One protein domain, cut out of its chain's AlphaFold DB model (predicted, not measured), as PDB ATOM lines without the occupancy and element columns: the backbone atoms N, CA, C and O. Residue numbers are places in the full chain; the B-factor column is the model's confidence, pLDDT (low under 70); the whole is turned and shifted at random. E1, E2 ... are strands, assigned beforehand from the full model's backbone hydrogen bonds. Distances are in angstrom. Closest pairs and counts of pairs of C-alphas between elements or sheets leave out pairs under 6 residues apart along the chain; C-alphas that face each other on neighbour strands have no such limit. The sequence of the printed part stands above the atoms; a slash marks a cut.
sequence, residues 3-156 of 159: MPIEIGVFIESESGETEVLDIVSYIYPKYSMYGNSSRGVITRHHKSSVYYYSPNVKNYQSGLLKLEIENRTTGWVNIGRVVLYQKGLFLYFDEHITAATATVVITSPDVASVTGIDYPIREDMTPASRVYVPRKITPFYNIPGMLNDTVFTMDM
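AT A GLANCE: This is residues 3 to 156 of the 159 residues of the protein "DUF432 domain-containing protein" of Methanocorpusculum parvum (UniProt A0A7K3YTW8). Little regular structure: a twisted sheet of E5 to E8 amid long loops, with two separate hairpins, E1 with E2 and E3 with E4. Of 154 printed residues, 55 are in eight named strands, E1 to E8 along the chain: all strand. The sheet, order E5 E6 E7 E8, is mixed; E6 E7 E8 form a meander, successive antiparallel neighbours. The whole is compact, radius of gyration of the C-alphas 16.9 A, spanning 57 by 40 by 27 A.

HOW THE PARTS SIT: E6, residues 98 to 108, is parallel to E5, residues 63 to 71; N 66 and O 100 are 2.9 A apart. E7, residues 111 to 117, is antiparallel to E6, N 103 and O 115 2.8 A apart, and to E8, residues 151 to 155, N 114 and O 152 2.8 A apart. Hairpin E1, residues 7 to 12, and E2, residues 18 to 24, has N 9 and O 22 at 2.8 A; hairpin E3, residues 30 to 34, and E4, residues 41 to 45, has N 32 and O 43 at 2.9 A. Both hairpins are apart from E5 to E8.

IN THESE COORDINATES: E6 spans 31.8 A from C-alpha 98 (97.202, 80.369, 79.658); E8 ends at C-alpha 155 (75.505, 70.139, 94.461).

THE WHOLE: The printed part has no cut. Links E4 to E5, E5 to E6 and E7 to E8 are long. Residues 136 to 141 stand free; pLDDT is under 70 at residues 133 to 153 and 156.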
ATOM      1  N   MET A   3      91.412  73.283  80.541       92.56
ATOM      2  CA  MET A   3      90.168  74.017  80.323       92.56
ATOM      3  C   MET A   3      90.117  74.567  78.890       92.56
ATOM      4  O   MET A   3      91.173  74.795  78.287       92.56
ATOM      5  N   PRO A   4      88.919  74.785  78.325       91.19
ATOM      6  CA  PRO A   4      88.794  75.404  77.020       91.19
ATOM      7  C   PRO A   4      89.107  76.897  77.145       91.19
ATOM      8  O   PRO A   4      88.838  77.511  78.178       91.19
ATOM      9  N   ILE A   5      89.648  77.477  76.082       90.69
ATOM     10  CA  ILE A   5      89.963  78.904  76.012       90.69
ATOM     11  C   ILE A   5      89.368  79.516  74.750       90.69
ATOM     12  O   ILE A   5      89.203  78.854  73.719       90.69
ATOM     13  N   GLU A   6      89.044  80.795  74.853       88.44
ATOM     14  CA  GLU A   6      88.630  81.631  73.737       88.44
ATOM     15  C   GLU A   6      89.484  82.892  73.760       88.44
ATOM     16  O   GLU A   6      89.810  83.408  74.831       88.44
ATOM     17  N   ILE A   7      89.865  83.358  72.578       88.31
ATOM     18  CA  ILE A   7      90.721  84.524  72.401       88.31
ATOM     19  C   ILE A   7      89.832  85.641  71.874       88.31
ATOM     20  O   ILE A   7      89.246  85.515  70.796       88.31
ATOM     21  N   GLY A   8      89.710  86.710  72.654       86.94
ATOM     22  CA  GLY A   8      89.041  87.927  72.217       86.94
ATOM     23  C   GLY A   8      89.979  88.776  71.365       86.94
ATOM     24  O   GLY A   8      91.146  88.957  71.707       86.94
ATOM     25  N   VAL A   9      89.460  89.278  70.252       87.75
ATOM     26  CA  VAL A   9      90.111  90.264  69.394       87.75
ATOM     27  C   VAL A   9      89.439  91.599  69.665       87.75
ATOM     28  O   VAL A   9      88.217  91.712  69.552       87.75
ATOM     29  N   PHE A  10      90.234  92.599  70.031       87.75
ATOM     30  CA  PHE A  10      89.736  93.897  70.462       87.75
ATOM     31  C   PHE A  10      90.391  95.034  69.681       87.75
ATOM     32  O   PHE A  10      91.541  94.912  69.261       87.75
ATOM     33  N   ILE A  11      89.666  96.141  69.529       88.31
ATOM     34  CA  ILE A  11      90.252  97.449  69.222       88.31
ATOM     35  C   ILE A  11      90.230  98.262  70.504       88.31
ATOM     36  O   ILE A  11      89.215  98.304  71.196       88.31
ATOM     37  N   GLU A  12      91.346  98.911  70.801       86.00
ATOM     38  CA  GLU A  12      91.444  99.896  71.867       86.00
ATOM     39  C   GLU A  12      91.489 101.291  71.236       86.00
ATOM     40  O   GLU A  12      92.270 101.541  70.315       86.00
ATOM     41  N   SER A  13      90.607 102.184  71.679       86.88
ATOM     42  CA  SER A  13      90.620 103.586  71.274       86.88
ATOM     43  C   SER A  13      91.740 104.350  71.988       86.88
ATOM     44  O   SER A  13      92.234 103.933  73.033       86.88
ATOM     45  N   GLU A  14      92.084 105.543  71.495       84.19
ATOM     46  CA  GLU A  14      93.008 106.445  72.205       84.19
ATOM     47  C   GLU A  14      92.499 106.851  73.602       84.19
ATOM     48  O   GLU A  14      93.293 107.223  74.464       84.19
ATOM     49  N   SER A  15      91.184 106.766  73.850       85.31
ATOM     50  CA  SER A  15      90.576 107.012  75.165       85.31
ATOM     51  C   SER A  15      90.654 105.810  76.118       85.31
ATOM     52  O   SER A  15      90.196 105.923  77.255       85.31
ATOM     53  N   GLY A  16      91.224 104.679  75.682       77.38
ATOM     54  CA  GLY A  16      91.309 103.433  76.449       77.38
ATOM     55  C   GLY A  16      90.008 102.622  76.463       77.38
ATOM     56  O   GLY A  16      89.875 101.673  77.234       77.38
ATOM     57  N   GLU A  17      89.023 102.982  75.634       79.56
ATOM     58  CA  GLU A  17      87.816 102.175  75.472       79.56
ATOM     59  C   GLU A  17      88.125 100.970  74.585       79.56
ATOM     60  O   GLU A  17      88.685 101.100  73.497       79.56
ATOM     61  N   THR A  18      87.764  99.779  75.055       81.25
ATOM     62  CA  THR A  18      87.996  98.528  74.333       81.25
ATOM     63  C   THR A  18      86.695  98.021  73.713       81.25
ATOM     64  O   THR A  18      85.735  97.730  74.429       81.25
ATOM     65  N   GLU A  19      86.669  97.851  72.392       84.38
ATOM     66  CA  GLU A  19      85.562  97.232  71.659       84.38
ATOM     67  C   GLU A  19      85.933  95.811  71.216       84.38
ATOM     68  O   GLU A  19      87.008  95.569  70.665       84.38
ATOM     69  N   VAL A  20      85.035  94.850  71.454       85.81
ATOM     70  CA  VAL A  20      85.217  93.451  71.038       85.81
ATOM     71  C   VAL A  20      84.849  93.301  69.566       85.81
ATOM     72  O   VAL A  20      83.677  93.411  69.214       85.81
ATOM     73  N   LEU A  21      85.830  92.992  68.719       86.94
ATOM     74  CA  LEU A  21      85.603  92.712  67.301       86.94
ATOM     75  C   LEU A  21      85.123  91.284  67.067       86.94
ATOM     76  O   LEU A  21      84.158  91.053  66.341       86.94
ATOM     77  N   ASP A  22      85.829  90.319  67.655       84.25
ATOM     78  CA  ASP A  22      85.559  88.899  67.460       84.25
ATOM     79  C   ASP A  22      86.052  88.079  68.656       84.25
ATOM     80  O   ASP A  22      86.875  88.520  69.459       84.25
ATOM     81  N   ILE A  23      85.539  86.861  68.775       85.75
ATOM     82  CA  ILE A  23      85.981  85.864  69.740       85.75
ATOM     83  C   ILE A  23      86.211  84.569  68.977       85.75
ATOM     84  O   ILE A  23      85.260  83.930  68.511       85.75
ATOM     85  N   VAL A  24      87.469  84.146  68.908       85.69
ATOM     86  CA  VAL A  24      87.882  82.934  68.201       85.69
ATOM     87  C   VAL A  24      88.260  81.828  69.180       85.69
ATOM     88  O   VAL A  24      88.718  82.069  70.297       85.69
ATOM     89  N   SER A  25      88.066  80.579  68.767       85.12
ATOM     90  CA  SER A  25      88.525  79.415  69.522       85.12
ATOM     91  C   SER A  25      88.902  78.291  68.573       85.12
ATOM     92  O   SER A  25      88.228  78.058  67.571       85.12
ATOM     93  N   TYR A  26      89.962  77.567  68.923       83.75
ATOM     94  CA  TYR A  26      90.346  76.331  68.244       83.75
ATOM     95  C   TYR A  26      89.479  75.137  68.657       83.75
ATOM     96  O   TYR A  26      89.511  74.097  68.000       83.75
ATOM     97  N   ILE A  27      88.721  75.263  69.750       81.25
ATOM     98  CA  ILE A  27      87.868  74.200  70.268       81.25
ATOM     99  C   ILE A  27      86.414  74.535  69.956       81.25
ATOM    100  O   ILE A  27      85.901  75.590  70.326       81.25
ATOM    101  N   TYR A  28      85.718  73.593  69.320       80.31
ATOM    102  CA  TYR A  28      84.273  73.698  69.160       80.31
ATOM    103  C   TYR A  28      83.584  73.586  70.533       80.31
ATOM    104  O   TYR A  28      83.794  72.583  71.230       80.31
ATOM    105  N   PRO A  29      82.761  74.571  70.938       83.19
ATOM    106  CA  PRO A  29      82.134  74.564  72.248       83.19
ATOM    107  C   PRO A  29      81.155  73.395  72.364       83.19
ATOM    108  O   PRO A  29      80.274  73.202  71.529       83.19
ATOM    109  N   LYS A  30      81.302  72.616  73.434       87.44
ATOM    110  CA  LYS A  30      80.339  71.589  73.835       87.44
ATOM    111  C   LYS A  30      79.585  72.083  75.056       87.44
ATOM    112  O   LYS A  30      80.127  72.850  75.850       87.44
ATOM    113  N   TYR A  31      78.355  71.618  75.223       87.56
ATOM    114  CA  TYR A  31      77.499  72.013  76.334       87.56
ATOM    115  C   TYR A  31      77.045  70.792  77.131       87.56
ATOM    116  O   TYR A  31      76.942  69.691  76.593       87.56
ATOM    117  N   SER A  32      76.793  70.998  78.418       88.69
ATOM    118  CA  SER A  32      76.175  70.033  79.327       88.69
ATOM    119  C   SER A  32      75.100  70.738  80.141       88.69
ATOM    120  O   SER A  32      75.144  71.952  80.326       88.69
ATOM    121  N   MET A  33      74.152  69.976  80.667       86.12
ATOM    122  CA  MET A  33      73.235  70.459  81.693       86.12
ATOM    123  C   MET A  33      73.829  70.135  83.064       86.12
ATOM    124  O   MET A  33      74.385  69.052  83.252       86.12
ATOM    125  N   TYR A  34      73.753  71.081  83.990       84.56
ATOM    126  CA  TYR A  34      74.061  70.872  85.399       84.56
ATOM    127  C   TYR A  34      72.803  71.147  86.218       84.56
ATOM    128  O   TYR A  34      72.188  72.199  86.050       84.56
ATOM    129  N   GLY A  35      72.416  70.217  87.090       81.38
ATOM    130  CA  GLY A  35      71.134  70.263  87.787       81.38
ATOM    131  C   GLY A  35      70.037  69.457  87.086       81.38
ATOM    132  O   GLY A  35      70.253  68.820  86.054       81.38
ATOM    133  N   ASN A  36      68.839  69.469  87.669       77.88
ATOM    134  CA  ASN A  36      67.692  68.730  87.140       77.88
ATOM    135  C   ASN A  36      67.095  69.386  85.877       77.88
ATOM    136  O   ASN A  36      67.368  70.538  85.561       77.88
ATOM    137  N   SER A  37      66.228  68.672  85.158       73.25
ATOM    138  CA  SER A  37      65.632  69.162  83.904       73.25
ATOM    139  C   SER A  37      64.740  70.402  84.054       73.25
ATOM    140  O   SER A  37      64.496  71.086  83.064       73.25
ATOM    141  N   SER A  38      64.246  70.708  85.259       75.12
ATOM    142  CA  SER A  38      63.334  71.834  85.503       75.12
ATOM    143  C   SER A  38      64.028  73.115  85.979       75.12
ATOM    144  O   SER A  38      63.453  74.193  85.843       75.12
ATOM    145  N   ARG A  39      65.241  73.021  86.542       76.38
ATOM    146  CA  ARG A  39      66.027  74.148  87.089       76.38
ATOM    147  C   ARG A  39      67.518  74.080  86.741       76.38
ATOM    148  O   ARG A  39      68.332  74.752  87.371       76.38
ATOM    149  N   GLY A  40      67.881  73.245  85.776       78.31
ATOM    150  CA  GLY A  40      69.258  73.049  85.356       78.31
ATOM    151  C   GLY A  40      69.826  74.271  84.643       78.31
ATOM    152  O   GLY A  40      69.115  75.032  83.990       78.31
ATOM    153  N   VAL A  41      71.139  74.439  84.752       82.25
ATOM    154  CA  VAL A  41      71.901  75.477  84.062       82.25
ATOM    155  C   VAL A  41      72.677  74.836  82.921       82.25
ATOM    156  O   VAL A  41      73.343  73.810  83.098       82.25
ATOM    157  N   ILE A  42      72.605  75.441  81.735       85.38
ATOM    158  CA  ILE A  42      73.457  75.053  80.609       85.38
ATOM    159  C   ILE A  42      74.874  75.539  80.906       85.38
ATOM    160  O   ILE A  42      75.112  76.724  81.130       85.38
ATOM    161  N   THR A  43      75.826  74.616  80.887       86.62
ATOM    162  CA  THR A  43      77.241  74.872  81.147       86.62
ATOM    163  C   THR A  43      78.071  74.511  79.925       86.62
ATOM    164  O   THR A  43      77.699  73.638  79.135       86.62
ATOM    165  N   ARG A  44      79.225  75.167  79.758       87.56
ATOM    166  CA  ARG A  44      80.234  74.690  78.809       87.56
ATOM    167  C   ARG A  44      80.839  73.397  79.339       87.56
ATOM    168  O   ARG A  44      81.290  73.328  80.478       87.56
ATOM    169  N   HIS A  45      80.857  72.382  78.489       90.31
ATOM    170  CA  HIS A  45      81.433  71.088  78.789       90.31
ATOM    171  C   HIS A  45      82.852  70.997  78.242       90.31
ATOM    172  O   HIS A  45      83.082  71.156  77.042       90.31
ATOM    173  N   HIS A  46      83.787  70.643  79.117       92.06
ATOM    174  CA  HIS A  46      85.148  70.295  78.741       92.06
ATOM    175  C   HIS A  46      85.564  69.013  79.440       92.06
ATOM    176  O   HIS A  46      85.409  68.873  80.653       92.06
ATOM    177  N   LYS A  47      86.117  68.080  78.668       92.38
ATOM    178  CA  LYS A  47      86.682  66.848  79.204       92.38
ATOM    179  C   LYS A  47      88.187  67.028  79.330       92.38
ATOM    180  O   LYS A  47      88.867  67.254  78.336       92.38
ATOM    181  N   SER A  48      88.698  66.859  80.543       92.31
ATOM    182  CA  SER A  48      90.130  66.834  80.816       92.31
ATOM    183  C   SER A  48      90.520  65.527  81.490       92.31
ATOM    184  O   SER A  48      89.766  64.997  82.301       92.31
ATOM    185  N   SER A  49      91.736  65.057  81.220       93.00
ATOM    186  CA  SER A  49      92.412  64.098  82.095       93.00
ATOM    187  C   SER A  49      92.894  64.785  83.381       93.00
ATOM    188  O   SER A  49      92.962  66.021  83.459       93.00
ATOM    189  N   VAL A  50      93.244  63.980  84.382       91.62
ATOM    190  CA  VAL A  50      93.921  64.433  85.601       91.62
ATOM    191  C   VAL A  50      95.425  64.336  85.379       91.62
ATOM    192  O   VAL A  50      95.915  63.332  84.869       91.62
ATOM    193  N   TYR A  51      96.147  65.391  85.741       92.69
ATOM    194  CA  TYR A  51      97.592  65.469  85.576       92.69
ATOM    195  C   TYR A  51      98.215  65.942  86.885       92.69
ATOM    196  O   TYR A  51      97.780  66.957  87.427       92.69
ATOM    197  N   TYR A  52      99.227  65.218  87.369       87.00
ATOM    198  CA  TYR A  52     100.032  65.634  88.525       87.00
ATOM    199  C   TYR A  52     101.012  66.753  88.164       87.00
ATOM    200  O   TYR A  52     101.243  67.660  88.955       87.00
ATOM    201  N   TYR A  53     101.545  66.706  86.944       88.19
ATOM    202  CA  TYR A  53     102.416  67.732  86.380       88.19
ATOM    203  C   TYR A  53     101.709  68.435  85.231       88.19
ATOM    204  O   TYR A  53     100.859  67.843  84.564       88.19
ATOM    205  N   SER A  54     102.060  69.695  84.989       85.56
ATOM    206  CA  SER A  54     101.463  70.471  83.906       85.56
ATOM    207  C   SER A  54     101.654  69.760  82.558       85.56
ATOM    208  O   SER A  54     102.801  69.534  82.166       85.56
ATOM    209  N   PRO A  55     100.579  69.415  81.823       89.38
ATOM    210  CA  PRO A  55     100.721  68.896  80.471       89.38
ATOM    211  C   PRO A  55     101.283  69.984  79.546       89.38
ATOM    212  O   PRO A  55     101.075  71.178  79.776       89.38
ATOM    213  N   ASN A  56     101.968  69.571  78.478       86.75
ATOM    214  CA  ASN A  56     102.394  70.488  77.424       86.75
ATOM    215  C   ASN A  56     101.181  70.840  76.549       86.75
ATOM    216  O   ASN A  56     100.761  70.046  75.706       86.75
ATOM    217  N   VAL A  57     100.589  72.006  76.801       86.12
ATOM    218  CA  VAL A  57      99.453  72.547  76.049       86.12
ATOM    219  C   VAL A  57      99.855  73.857  75.396       86.12
ATOM    220  O   VAL A  57     100.553  74.668  75.998       86.12
ATOM    221  N   LYS A  58      99.396  74.075  74.163       84.31
ATOM    222  CA  LYS A  58      99.588  75.358  73.489       84.31
ATOM    223  C   LYS A  58      98.583  76.373  74.025       84.31
ATOM    224  O   LYS A  58      97.388  76.070  74.085       84.31
ATOM    225  N   ASN A  59      99.059  77.578  74.319       82.31
ATOM    226  CA  ASN A  59      98.282  78.700  74.854       82.31
ATOM    227  C   ASN A  59      97.075  79.143  74.009       82.31
ATOM    228  O   ASN A  59      96.234  79.853  74.532       82.31
ATOM    229  N   TYR A  60      96.953  78.735  72.742       81.81
ATOM    230  CA  TYR A  60      95.772  79.003  71.902       81.81
ATOM    231  C   TYR A  60      94.819  77.806  71.758       81.81
ATOM    232  O   TYR A  60      93.722  77.946  71.218       81.81
ATOM    233  N   GLN A  61      95.223  76.619  72.220       86.00
ATOM    234  CA  GLN A  61      94.407  75.405  72.145       86.00
ATOM    235  C   GLN A  61      93.678  75.128  73.452       86.00
ATOM    236  O   GLN A  61      92.502  74.777  73.438       86.00
ATOM    237  N   SER A  62      94.358  75.218  74.591       91.25
ATOM    238  CA  SER A  62      93.771  74.916  75.897       91.25
ATOM    239  C   SER A  62      94.503  75.658  76.999       91.25
ATOM    240  O   SER A  62      95.715  75.846  76.938       91.25
ATOM    241  N   GLY A  63      93.750  76.027  78.030       93.38
ATOM    242  CA  GLY A  63      94.292  76.581  79.255       93.38
ATOM    243  C   GLY A  63      94.589  75.489  80.278       93.38
ATOM    244  O   GLY A  63      94.013  74.396  80.249       93.38
ATOM    245  N   LEU A  64      95.465  75.806  81.218       95.12
ATOM    246  CA  LEU A  64      95.731  75.010  82.404       95.12
ATOM    247  C   LEU A  64      94.837  75.478  83.544       95.12
ATOM    248  O   LEU A  64      94.765  76.661  83.845       95.12
ATOM    249  N   LEU A  65      94.185  74.543  84.218       94.62
ATOM    250  CA  LEU A  65      93.466  74.840  85.447       94.62
ATOM    251  C   LEU A  65      94.131  74.086  86.593       94.62
ATOM    252  O   LEU A  65      94.075  72.846  86.654       94.62
ATOM    253  N   LYS A  66      94.761  74.837  87.497       95.06
ATOM    254  CA  LYS A  66      95.210  74.322  88.787       95.06
ATOM    255  C   LYS A  66      93.973  74.180  89.670       95.06
ATOM    256  O   LYS A  66      93.394  75.175  90.089       95.06
ATOM    257  N   LEU A  67      93.545  72.938  89.882       94.00
ATOM    258  CA  LEU A  67      92.464  72.608  90.805       94.00
ATOM    259  C   LEU A  67      93.071  72.148  92.120       94.00
ATOM    260  O   LEU A  67      93.770  71.137  92.152       94.00
ATOM    261  N   GLU A  68      92.776  72.875  93.185       94.50
ATOM    262  CA  GLU A  68      93.100  72.485  94.552       94.50
ATOM    263  C   GLU A  68      91.828  71.962  95.208       94.50
ATOM    264  O   GLU A  68      90.823  72.663  95.257       94.50
ATOM    265  N   ILE A  69      91.836  70.708  95.653       94.56
ATOM    266  CA  ILE A  69      90.645  70.059  96.203       94.56
ATOM    267  C   ILE A  69      90.897  69.753  97.675       94.56
ATOM    268  O   ILE A  69      91.818  69.011  98.008       94.56
ATOM    269  N   GLU A  70      90.056  70.305  98.542       96.44
ATOM    270  CA  GLU A  70      90.056  70.062  99.980       96.44
ATOM    271  C   GLU A  70      88.809  69.251 100.351       96.44
ATOM    272  O   GLU A  70      87.680  69.703 100.151       96.44
ATOM    273  N   ASN A  71      88.995  68.051 100.905       95.69
ATOM    274  CA  ASN A  71      87.896  67.242 101.425       95.69
ATOM    275  C   ASN A  71      87.770  67.431 102.942       95.69
ATOM    276  O   ASN A  71      88.612  66.932 103.685       95.69
ATOM    277  N   ARG A  72      86.717  68.123 103.399       95.88
ATOM    278  CA  ARG A  72      86.433  68.328 104.834       95.88
ATOM    279  C   ARG A  72      85.485  67.287 105.425       95.88
ATOM    280  O   ARG A  72      85.091  67.399 106.584       95.88
ATOM    281  N   THR A  73      85.085  66.296 104.638       94.06
ATOM    282  CA  THR A  73      84.257  65.191 105.122       94.06
ATOM    283  C   THR A  73      85.118  64.126 105.801       94.06
ATOM    284  O   THR A  73      86.342  64.117 105.691       94.06
ATOM    285  N   THR A  74      84.478  63.197 106.508       93.00
ATOM    286  CA  THR A  74      85.162  62.076 107.168       93.00
ATOM    287  C   THR A  74      85.430  60.891 106.237       93.00
ATOM    288  O   THR A  74      86.100  59.943 106.640       93.00
ATOM    289  N   GLY A  75      84.897  60.915 105.010       91.69
ATOM    290  CA  GLY A  75      84.909  59.785 104.085       91.69
ATOM    291  C   GLY A  75      85.559  60.101 102.742       91.69
ATOM    292  O   GLY A  75      85.884  61.244 102.419       91.69
ATOM    293  N   TRP A  76      85.729  59.057 101.934       92.31
ATOM    294  CA  TRP A  76      86.129  59.207 100.540       92.31
ATOM    295  C   TRP A  76      84.985  59.803  99.723       92.31
ATOM    296  O   TRP A  76      83.845  59.353  99.824       92.31
ATOM    297  N   VAL A  77      85.312  60.784  98.884       92.62
ATOM    298  CA  VAL A  77      84.375  61.425  97.959       92.62
ATOM    299  C   VAL A  77      84.923  61.290  96.546       92.62
ATOM    300  O   VAL A  77      86.097  61.566  96.297       92.62
ATOM    301  N   ASN A  78      84.070  60.860  95.618       89.88
ATOM    302  CA  ASN A  78      84.414  60.739  94.206       89.88
ATOM    303  C   ASN A  78      83.932  61.978  93.451       89.88
ATOM    304  O   ASN A  78      82.736  62.252  93.419       89.88
ATOM    305  N   ILE A  79      84.848  62.696  92.797       88.38
ATOM    306  CA  ILE A  79      84.508  63.862  91.973       88.38
ATOM    307  C   ILE A  79      84.597  63.482  90.496       88.38
ATOM    308  O   ILE A  79      85.684  63.257  89.965       88.38
ATOM    309  N   GLY A  80      83.444  63.437  89.826       86.62
ATOM    310  CA  GLY A  80      83.353  63.168  88.387       86.62
ATOM    311  C   GLY A  80      83.381  64.426  87.515       86.62
ATOM    312  O   GLY A  80      83.932  64.406  86.413       86.62
ATOM    313  N   ARG A  81      82.789  65.532  87.984       89.62
ATOM    314  CA  ARG A  81      82.799  66.832  87.293       89.62
ATOM    315  C   ARG A  81      82.932  67.962  88.306       89.62
ATOM    316  O   ARG A  81      82.566  67.800  89.464       89.62
ATOM    317  N   VAL A  82      83.421  69.105  87.839       91.50
ATOM    318  CA  VAL A  82      83.487  70.357  88.599       91.50
ATOM    319  C   VAL A  82      82.838  71.441  87.749       91.50
ATOM    320  O   VAL A  82      83.156  71.568  86.566       91.50
ATOM    321  N   VAL A  83      81.923  72.203  88.341       90.69
ATOM    322  CA  VAL A  83      81.276  73.345  87.695       90.69
ATOM    323  C   VAL A  83      81.963  74.618  88.157       90.69
ATOM    324  O   VAL A  83      82.059  74.892  89.349       90.69
ATOM    325  N   LEU A  84      82.451  75.388  87.190       89.94
ATOM    326  CA  LEU A  84      83.155  76.644  87.418       89.94
ATOM    327  C   LEU A  84      82.269  77.790  86.951       89.94
ATOM    328  O   LEU A  84      81.769  77.780  85.823       89.94
ATOM    329  N   TYR A  85      82.100  78.800  87.800       85.38
ATOM    330  CA  TYR A  85      81.421  80.022  87.401       85.38
ATOM    331  C   TYR A  85      82.398  80.947  86.682       85.38
ATOM    332  O   TYR A  85      83.366  81.414  87.274       85.38
ATOM    333  N   GLN A  86      82.131  81.231  85.404       81.31
ATOM    334  CA  GLN A  86      83.051  81.977  84.539       81.31
ATOM    335  C   GLN A  86      83.461  83.345  85.102       81.31
ATOM    336  O   GLN A  86      84.603  83.745  84.921       81.31
ATOM    337  N   LYS A  87      82.558  84.053  85.803       83.31
ATOM    338  CA  LYS A  87      82.879  85.375  86.368       83.31
ATOM    339  C   LYS A  87      83.838  85.304  87.552       83.31
ATOM    340  O   LYS A  87      84.568  86.255  87.805       83.31
ATOM    341  N   GLY A  88      83.822  84.174  88.255       84.88
ATOM    342  CA  GLY A  88      84.716  83.903  89.368       84.88
ATOM    343  C   GLY A  88      86.061  83.333  88.949       84.88
ATOM    344  O   GLY A  88      86.864  83.055  89.827       84.88
ATOM    345  N   LEU A  89      86.311  83.127  87.651       90.12
ATOM    346  CA  LEU A  89      87.569  82.578  87.160       90.12
ATOM    347  C   LEU A  89      88.489  83.700  86.668       90.12
ATOM    348  O   LEU A  89      88.110  84.507  85.819       90.12
ATOM    349  N   PHE A  90      89.717  83.710  87.178       93.88
ATOM    350  CA  PHE A  90      90.749  84.673  86.812       93.88
ATOM    351  C   PHE A  90      91.756  83.985  85.898       93.88
ATOM    352  O   PHE A  90      92.359  82.975  86.263       93.88
ATOM    353  N   LEU A  91      91.874  84.502  84.676       93.88
ATOM    354  CA  LEU A  91      92.790  83.987  83.670       93.88
ATOM    355  C   LEU A  91      94.061  84.821  83.672       93.88
ATOM    356  O   LEU A  91      94.005  86.048  83.646       93.88
ATOM    357  N   TYR A  92      95.191  84.134  83.629       95.19
ATOM    358  CA  TYR A  92      96.505  84.715  83.424       95.19
ATOM    359  C   TYR A  92      97.167  84.035  82.236       95.19
ATOM    360  O   TYR A  92      96.901  82.863  81.956       95.19
ATOM    361  N   PHE A  93      98.043  84.738  81.535       93.88
ATOM    362  CA  PHE A  93      98.772  84.174  80.409       93.88
ATOM    363  C   PHE A  93     100.206  84.695  80.336       93.88
ATOM    364  O   PHE A  93     100.515  85.790  80.799       93.88
ATOM    365  N   ASP A  94     101.074  83.876  79.758       92.25
ATOM    366  CA  ASP A  94     102.427  84.226  79.341       92.25
ATOM    367  C   ASP A  94     102.638  83.758  77.882       92.25
ATOM    368  O   ASP A  94     101.703  83.317  77.200       92.25
ATOM    369  N   GLU A  95     103.865  83.860  77.375       89.31
ATOM    370  CA  GLU A  95     104.211  83.429  76.013       89.31
ATOM    371  C   GLU A  95     104.048  81.916  75.766       89.31
ATOM    372  O   GLU A  95     104.011  81.467  74.618       89.31
ATOM    373  N   HIS A  96     103.915  81.111  76.819       88.44
ATOM    374  CA  HIS A  96     103.876  79.656  76.751       88.44
ATOM    375  C   HIS A  96     102.510  79.074  77.106       88.44
ATOM    376  O   HIS A  96     102.074  78.104  76.483       88.44
ATOM    377  N   ILE A  97     101.833  79.629  78.110       91.94
ATOM    378  CA  ILE A  97     100.625  79.053  78.692       91.94
ATOM    379  C   ILE A  97      99.577  80.111  79.037       91.94
ATOM    380  O   ILE A  97      99.871  81.251  79.382       91.94
ATOM    381  N   THR A  98      98.325  79.670  79.031       94.19
ATOM    382  CA  THR A  98      97.202  80.369  79.658       94.19
ATOM    383  C   THR A  98      96.726  79.520  80.821       94.19
ATOM    384  O   THR A  98      96.576  78.306  80.666       94.19
ATOM    385  N   ALA A  99      96.494  80.119  81.982       94.94
ATOM    386  CA  ALA A  99      96.165  79.384  83.188       94.94
ATOM    387  C   ALA A  99      95.160  80.099  84.091       94.94
ATOM    388  O   ALA A  99      95.004  81.314  84.045       94.94
ATOM    389  N   ALA A 100      94.504  79.312  84.935       95.12
ATOM    390  CA  ALA A 100      93.699  79.769  86.055       95.12
ATOM    391  C   ALA A 100      93.918  78.852  87.261       95.12
ATOM    392  O   ALA A 100      94.327  77.691  87.120       95.12
ATOM    393  N   THR A 101      93.569  79.360  88.436       95.75
ATOM    394  CA  THR A 101      93.559  78.599  89.684       95.75
ATOM    395  C   THR A 101      92.148  78.587  90.255       95.75
ATOM    396  O   THR A 101      91.465  79.610  90.262       95.75
ATOM    397  N   ALA A 102      91.702  77.429  90.733       95.38
ATOM    398  CA  ALA A 102      90.441  77.292  91.445       95.38
ATOM    399  C   ALA A 102      90.567  76.292  92.597       95.38
ATOM    400  O   ALA A 102      91.247  75.272  92.483       95.38
ATOM    401  N   THR A 103      89.856  76.571  93.682       96.00
ATOM    402  CA  THR A 103      89.775  75.713  94.861       96.00
ATOM    403  C   THR A 103      88.374  75.119  94.959       96.00
ATOM    404  O   THR A 103      87.376  75.820  94.785       96.00
ATOM    405  N   VAL A 104      88.303  73.822  95.242       95.75
ATOM    406  CA  VAL A 104      87.077  73.074  95.516       95.75
ATOM    407  C   VAL A 104      87.129  72.608  96.963       95.75
ATOM    408  O   VAL A 104      87.982  71.802  97.322       95.75
ATOM    409  N   VAL A 105      86.216  73.097  97.795       96.56
ATOM    410  CA  VAL A 105      86.100  72.695  99.200       96.56
ATOM    411  C   VAL A 105      84.849  71.852  99.362       96.56
ATOM    412  O   VAL A 105      83.735  72.368  99.286       96.56
ATOM    413  N   ILE A 106      85.026  70.557  99.596       95.62
ATOM    414  CA  ILE A 106      83.932  69.620  99.839       95.62
ATOM    415  C   ILE A 106      83.516  69.739 101.303       95.62
ATOM    416  O   ILE A 106      84.305  69.428 102.198       95.62
ATOM    417  N   THR A 107      82.290  70.189 101.552       93.06
ATOM    418  CA  THR A 107      81.745  70.375 102.905       93.06
ATOM    419  C   THR A 107      80.850  69.217 103.333       93.06
ATOM    420  O   THR A 107      80.772  68.912 104.522       93.06
ATOM    421  N   SER A 108      80.219  68.532 102.379       88.69
ATOM    422  CA  SER A 108      79.481  67.285 102.584       88.69
ATOM    423  C   SER A 108      79.637  66.375 101.354       88.69
ATOM    424  O   SER A 108      80.095  66.848 100.313       88.69
ATOM    425  N   PRO A 109      79.269  65.081 101.429       85.62
ATOM    426  CA  PRO A 109      79.388  64.161 100.292       85.62
ATOM    427  C   PRO A 109      78.694  64.634  99.008       85.62
ATOM    428  O   PRO A 109      79.140  64.268  97.926       85.62
ATOM    429  N   ASP A 110      77.667  65.481  99.140       86.06
ATOM    430  CA  ASP A 110      76.867  66.005  98.032       86.06
ATOM    431  C   ASP A 110      77.042  67.520  97.831       86.06
ATOM    432  O   ASP A 110      76.363  68.103  96.997       86.06
ATOM    433  N   VAL A 111      77.918  68.199  98.580       87.75
ATOM    434  CA  VAL A 111      78.064  69.663  98.495       87.75
ATOM    435  C   VAL A 111      79.528  70.078  98.492       87.75
ATOM    436  O   VAL A 111      80.303  69.730  99.386       87.75
ATOM    437  N   ALA A 112      79.895  70.889  97.501       91.88
ATOM    438  CA  ALA A 112      81.209  71.504  97.402       91.88
ATOM    439  C   ALA A 112      81.112  72.982  97.015       91.88
ATOM    440  O   ALA A 112      80.307  73.374  96.174       91.88
ATOM    441  N   SER A 113      81.970  73.812  97.595       92.06
ATOM    442  CA  SER A 113      82.145  75.203  97.180       92.06
ATOM    443  C   SER A 113      83.290  75.297  96.183       92.06
ATOM    444  O   SER A 113      84.373  74.782  96.449       92.06
ATOM    445  N   VAL A 114      83.064  75.969  95.058       92.94
ATOM    446  CA  VAL A 114      84.065  76.193  94.014       92.94
ATOM    447  C   VAL A 114      84.361  77.685  93.910       92.94
ATOM    448  O   VAL A 114      83.458  78.488  93.667       92.94
ATOM    449  N   THR A 115      85.631  78.051  94.061       94.19
ATOM    450  CA  THR A 115      86.092  79.444  94.071       94.19
ATOM    451  C   THR A 115      87.284  79.590  93.139       94.19
ATOM    452  O   THR A 115      88.246  78.834  93.263       94.19
ATOM    453  N   GLY A 116      87.251  80.546  92.210       93.88
ATOM    454  CA  GLY A 116      88.453  80.902  91.457       93.88
ATOM    455  C   GLY A 116      89.347  81.835  92.267       93.88
ATOM    456  O   GLY A 116      88.871  82.661  93.046       93.88
ATOM    457  N   ILE A 117      90.652  81.667  92.101       94.88
ATOM    458  CA  ILE A 117      91.673  82.406  92.835       94.88
ATOM    459  C   ILE A 117      92.287  83.439  91.895       94.88
ATOM    460  O   ILE A 117      92.768  83.089  90.817       94.88
ATOM    461  N   ASP A 118      92.276  84.699  92.321       94.50
ATOM    462  CA  ASP A 118      92.904  85.827  91.624       94.50
ATOM    463  C   ASP A 118      94.405  85.860  91.939       94.50
ATOM    464  O   ASP A 118      94.912  86.730  92.647       94.50
ATOM    465  N   TYR A 119      95.100  84.802  91.516       91.00
ATOM    466  CA  TYR A 119      96.546  84.691  91.637       91.00
ATOM    467  C   TYR A 119      97.110  83.838  90.494       91.00
ATOM    468  O   TYR A 119      96.576  82.748  90.220       91.00
ATOM    469  N   PRO A 120      98.183  84.290  89.821       92.81
ATOM    470  CA  PRO A 120      98.760  83.545  88.716       92.81
ATOM    471  C   PRO A 120      99.467  82.280  89.213       92.81
ATOM    472  O   PRO A 120      99.927  82.189  90.348       92.81
ATOM    473  N   ILE A 121      99.600  81.275  88.346       90.56
ATOM    474  CA  ILE A 121     100.338  80.051  88.706       90.56
ATOM    475  C   ILE A 121     101.865  80.220  88.619       90.56
ATOM    476  O   ILE A 121     102.596  79.326  89.047       90.56
ATOM    477  N   ARG A 122     102.338  81.332  88.039       90.50
ATOM    478  CA  ARG A 122     103.743  81.753  87.921       90.50
ATOM    479  C   ARG A 122     103.814  83.270  88.103       90.50
ATOM    480  O   ARG A 122     102.878  83.957  87.713       90.50
ATOM    481  N   GLU A 123     104.906  83.782  88.658       87.00
ATOM    482  CA  GLU A 123     105.020  85.206  89.017       87.00
ATOM    483  C   GLU A 123     104.910  86.154  87.808       87.00
ATOM    484  O   GLU A 123     104.268  87.194  87.917       87.00
ATOM    485  N   ASP A 124     105.423  85.762  86.637       91.19
ATOM    486  CA  ASP A 124     105.519  86.638  85.455       91.19
ATOM    487  C   ASP A 124     104.293  86.611  84.518       91.19
ATOM    488  O   ASP A 124     104.361  87.071  83.376       91.19
ATOM    489  N   MET A 125     103.158  86.047  84.947       94.56
ATOM    490  CA  MET A 125     101.978  85.974  84.079       94.56
ATOM    491  C   MET A 125     101.175  87.275  84.086       94.56
ATOM    492  O   MET A 125     100.908  87.872  85.127       94.56
ATOM    493  N   THR A 126     100.687  87.661  82.911       95.25
ATOM    494  CA  THR A 126      99.835  88.837  82.732       95.25
ATOM    495  C   THR A 126      98.365  88.470  82.964       95.25
ATOM    496  O   THR A 126      97.907  87.459  82.423       95.25
ATOM    497  N   PRO A 127      97.594  89.249  83.746       94.88
ATOM    498  CA  PRO A 127      96.157  89.032  83.883       94.88
ATOM    499  C   PRO A 127      95.440  89.284  82.552       94.88
ATOM    500  O   PRO A 127      95.694  90.271  81.864       94.88
ATOM    501  N   ALA A 128      94.516  88.399  82.188       91.69
ATOM    502  CA  ALA A 128      93.692  88.558  80.999       91.69
ATOM    503  C   ALA A 128      92.528  89.526  81.239       91.69
ATOM    504  O   ALA A 128      91.866  89.492  82.281       91.69
ATOM    505  N   SER A 129      92.214  90.328  80.222       86.81
ATOM    506  CA  SER A 129      91.009  91.154  80.208       86.81
ATOM    507  C   SER A 129      89.763  90.274  80.277       86.81
ATOM    508  O   SER A 129      89.561  89.366  79.467       86.81
ATOM    509  N   ARG A 130      88.906  90.541  81.264       83.25
ATOM    510  CA  ARG A 130      87.674  89.779  81.483       83.25
ATOM    511  C   ARG A 130      86.552  90.380  80.663       83.25
ATOM    512  O   ARG A 130      86.181  91.534  80.855       83.25
ATOM    513  N   VAL A 131      85.993  89.569  79.777       76.69
ATOM    514  CA  VAL A 131      84.957  89.999  78.847       76.69
ATOM    515  C   VAL A 131      83.755  89.077  78.970       76.69
ATOM    516  O   VAL A 131      83.848  87.871  78.766       76.69
ATOM    517  N   TYR A 132      82.609  89.670  79.297       74.31
ATOM    518  CA  TYR A 132      81.342  88.967  79.488       74.31
ATOM    519  C   TYR A 132      80.314  89.421  78.454       74.31
ATOM    520  O   TYR A 132      79.194  89.791  78.803       74.31
ATOM    521  N   VAL A 133      80.694  89.425  77.175       68.88
ATOM    522  CA  VAL A 133      79.709  89.647  76.116       68.88
ATOM    523  C   VAL A 133      78.945  88.352  75.836       68.88
ATOM    524  O   VAL A 133      79.561  87.303  75.622       68.88
ATOM    525  N   PRO A 134      77.602  88.383  75.817       60.44
ATOM    526  CA  PRO A 134      76.838  87.259  75.313       60.44
ATOM    527  C   PRO A 134      77.160  87.097  73.827       60.44
ATOM    528  O   PRO A 134      76.947  88.010  73.026       60.44
ATOM    529  N   ARG A 135      77.665  85.924  73.436       54.25
ATOM    530  CA  ARG A 135      77.765  85.586  72.016       54.25
ATOM    531  C   ARG A 135      76.342  85.605  71.459       54.25
ATOM    532  O   ARG A 135      75.463  84.956  72.026       54.25
ATOM    533  N   LYS A 136      76.095  86.324  70.360       46.56
ATOM    534  CA  LYS A 136      74.843  86.169  69.603       46.56
ATOM    535  C   LYS A 136      74.840  84.765  69.003       46.56
ATOM    536  O   LYS A 136      75.334  84.546  67.904       46.56
ATOM    537  N   ILE A 137      74.323  83.804  69.757       44.38
ATOM    538  CA  ILE A 137      73.956  82.495  69.237       44.38
ATOM    539  C   ILE A 137      72.631  82.729  68.512       44.38
ATOM    540  O   ILE A 137      71.624  83.048  69.143       44.38
ATOM    541  N   THR A 138      72.623  82.663  67.187       36.47
ATOM    542  CA  THR A 138      71.375  82.656  66.415       36.47
ATOM    543  C   THR A 138      70.466  81.518  66.907       36.47
ATOM    544  O   THR A 138      70.932  80.403  67.126       36.47
ATOM    545  N   PRO A 139      69.163  81.792  67.065       43.16
ATOM    546  CA  PRO A 139      68.540  82.142  68.335       43.16
ATOM    547  C   PRO A 139      68.335  80.937  69.277       43.16
ATOM    548  O   PRO A 139      67.601  80.006  68.955       43.16
ATOM    549  N   PHE A 140      68.846  81.031  70.504       34.81
ATOM    550  CA  PHE A 140      68.180  80.446  71.672       34.81
ATOM    551  C   PHE A 140      68.061  81.526  72.751       34.81
ATOM    552  O   PHE A 140      68.981  82.311  72.969       34.81
ATOM    553  N   TYR A 141      66.868  81.612  73.339       32.97
ATOM    554  CA  TYR A 141      66.399  82.687  74.210       32.97
ATOM    555  C   TYR A 141      67.356  83.004  75.373       32.97
ATOM    556  O   TYR A 141      67.798  82.108  76.090       32.97
ATOM    557  N   ASN A 142      67.604  84.301  75.597       30.72
ATOM    558  CA  ASN A 142      68.222  84.812  76.821       30.72
ATOM    559  C   ASN A 142      67.356  84.425  78.031       30.72
ATOM    560  O   ASN A 142      66.220  84.886  78.141       30.72
ATOM    561  N   ILE A 143      67.901  83.628  78.951       32.38
ATOM    562  CA  ILE A 143      67.312  83.393  80.274       32.38
ATOM    563  C   ILE A 143      68.074  84.275  81.273       32.38
ATOM    564  O   ILE A 143      69.272  84.058  81.473       32.38
ATOM    565  N   PRO A 144      67.434  85.284  81.889       32.94
ATOM    566  CA  PRO A 144      68.076  86.098  82.907       32.94
ATOM    567  C   PRO A 144      68.107  85.342  84.242       32.94
ATOM    568  O   PRO A 144      67.090  84.827  84.700       32.94
ATOM    569  N   GLY A 145      69.276  85.310  84.884       29.97
ATOM    570  CA  GLY A 145      69.454  84.801  86.241       29.97
ATOM    571  C   GLY A 145      70.586  85.543  86.950       29.97
ATOM    572  O   GLY A 145      71.720  85.546  86.477       29.97
ATOM    573  N   MET A 146      70.260  86.210  88.060       34.88
ATOM    574  CA  MET A 146      71.205  86.903  88.945       34.88
ATOM    575  C   MET A 146      72.043  85.902  89.753       34.88
ATOM    576  O   MET A 146      71.469  85.068  90.448       34.88
ATOM    577  N   LEU A 147      73.375  86.042  89.732       37.38
ATOM    578  CA  LEU A 147      74.324  85.417  90.668       37.38
ATOM    579  C   LEU A 147      75.540  86.356  90.878       37.38
ATOM    580  O   LEU A 147      76.267  86.629  89.920       37.38
ATOM    581  N   ASN A 148      75.745  86.836  92.114       37.78
ATOM    582  CA  ASN A 148      76.992  87.466  92.610       37.78
ATOM    583  C   ASN A 148      78.040  86.369  92.895       37.78
ATOM    584  O   ASN A 148      77.660  85.286  93.321       37.78
ATOM    585  N   ASP A 149      79.359  86.554  92.867       54.44
ATOM    586  CA  ASP A 149      80.221  87.279  91.915       54.44
ATOM    587  C   ASP A 149      81.610  86.591  91.803       54.44
ATOM    588  O   ASP A 149      82.355  86.869  90.872       54.44
ATOM    589  N   THR A 150      81.943  85.607  92.658       49.66
ATOM    590  CA  THR A 150      83.180  84.797  92.523       49.66
ATOM    591  C   THR A 150      83.093  83.343  93.008       49.66
ATOM    592  O   THR A 150      83.938  82.530  92.633       49.66
ATOM    593  N   VAL A 151      82.080  82.988  93.806       50.06
ATOM    594  CA  VAL A 151      81.936  81.659  94.428       50.06
ATOM    595  C   VAL A 151      80.691  80.962  93.894       50.06
ATOM    596  O   VAL A 151      79.621  81.564  93.819       50.06
ATOM    597  N   PHE A 152      80.824  79.684  93.549       69.31
ATOM    598  CA  PHE A 152      79.721  78.832  93.124       69.31
ATOM    599  C   PHE A 152      79.582  77.634  94.062       69.31
ATOM    600  O   PHE A 152      80.505  76.830  94.190       69.31
ATOM    601  N   THR A 153      78.424  77.500  94.706       68.62
ATOM    602  CA  THR A 153      78.099  76.298  95.480       68.62
ATOM    603  C   THR A 153      77.551  75.234  94.541       68.62
ATOM    604  O   THR A 153      76.522  75.423  93.892       68.62
ATOM    605  N   MET A 154      78.252  74.114  94.485       71.69
ATOM    606  CA  MET A 154      77.941  72.964  93.665       71.69
ATOM    607  C   MET A 154      77.295  71.863  94.513       71.69
ATOM    608  O   MET A 154      77.831  71.455  95.539       71.69
ATOM    609  N   ASP A 155      76.150  71.378  94.052       70.94
ATOM    610  CA  ASP A 155      75.505  70.139  94.461       70.94
ATOM    611  C   ASP A 155      76.097  69.001  93.618       70.94
ATOM    612  O   ASP A 155      75.973  68.969  92.388       70.94
ATOM    613  N   MET A 156      76.796  68.093  94.288       65.81
ATOM    614  CA  MET A 156      77.468  66.970  93.659       65.81
ATOM    615  C   MET A 156      76.554  65.776  93.383       65.81
ATOM    616  O   MET A 156      76.922  64.921  92.579       65.81
TER     617      MET A 156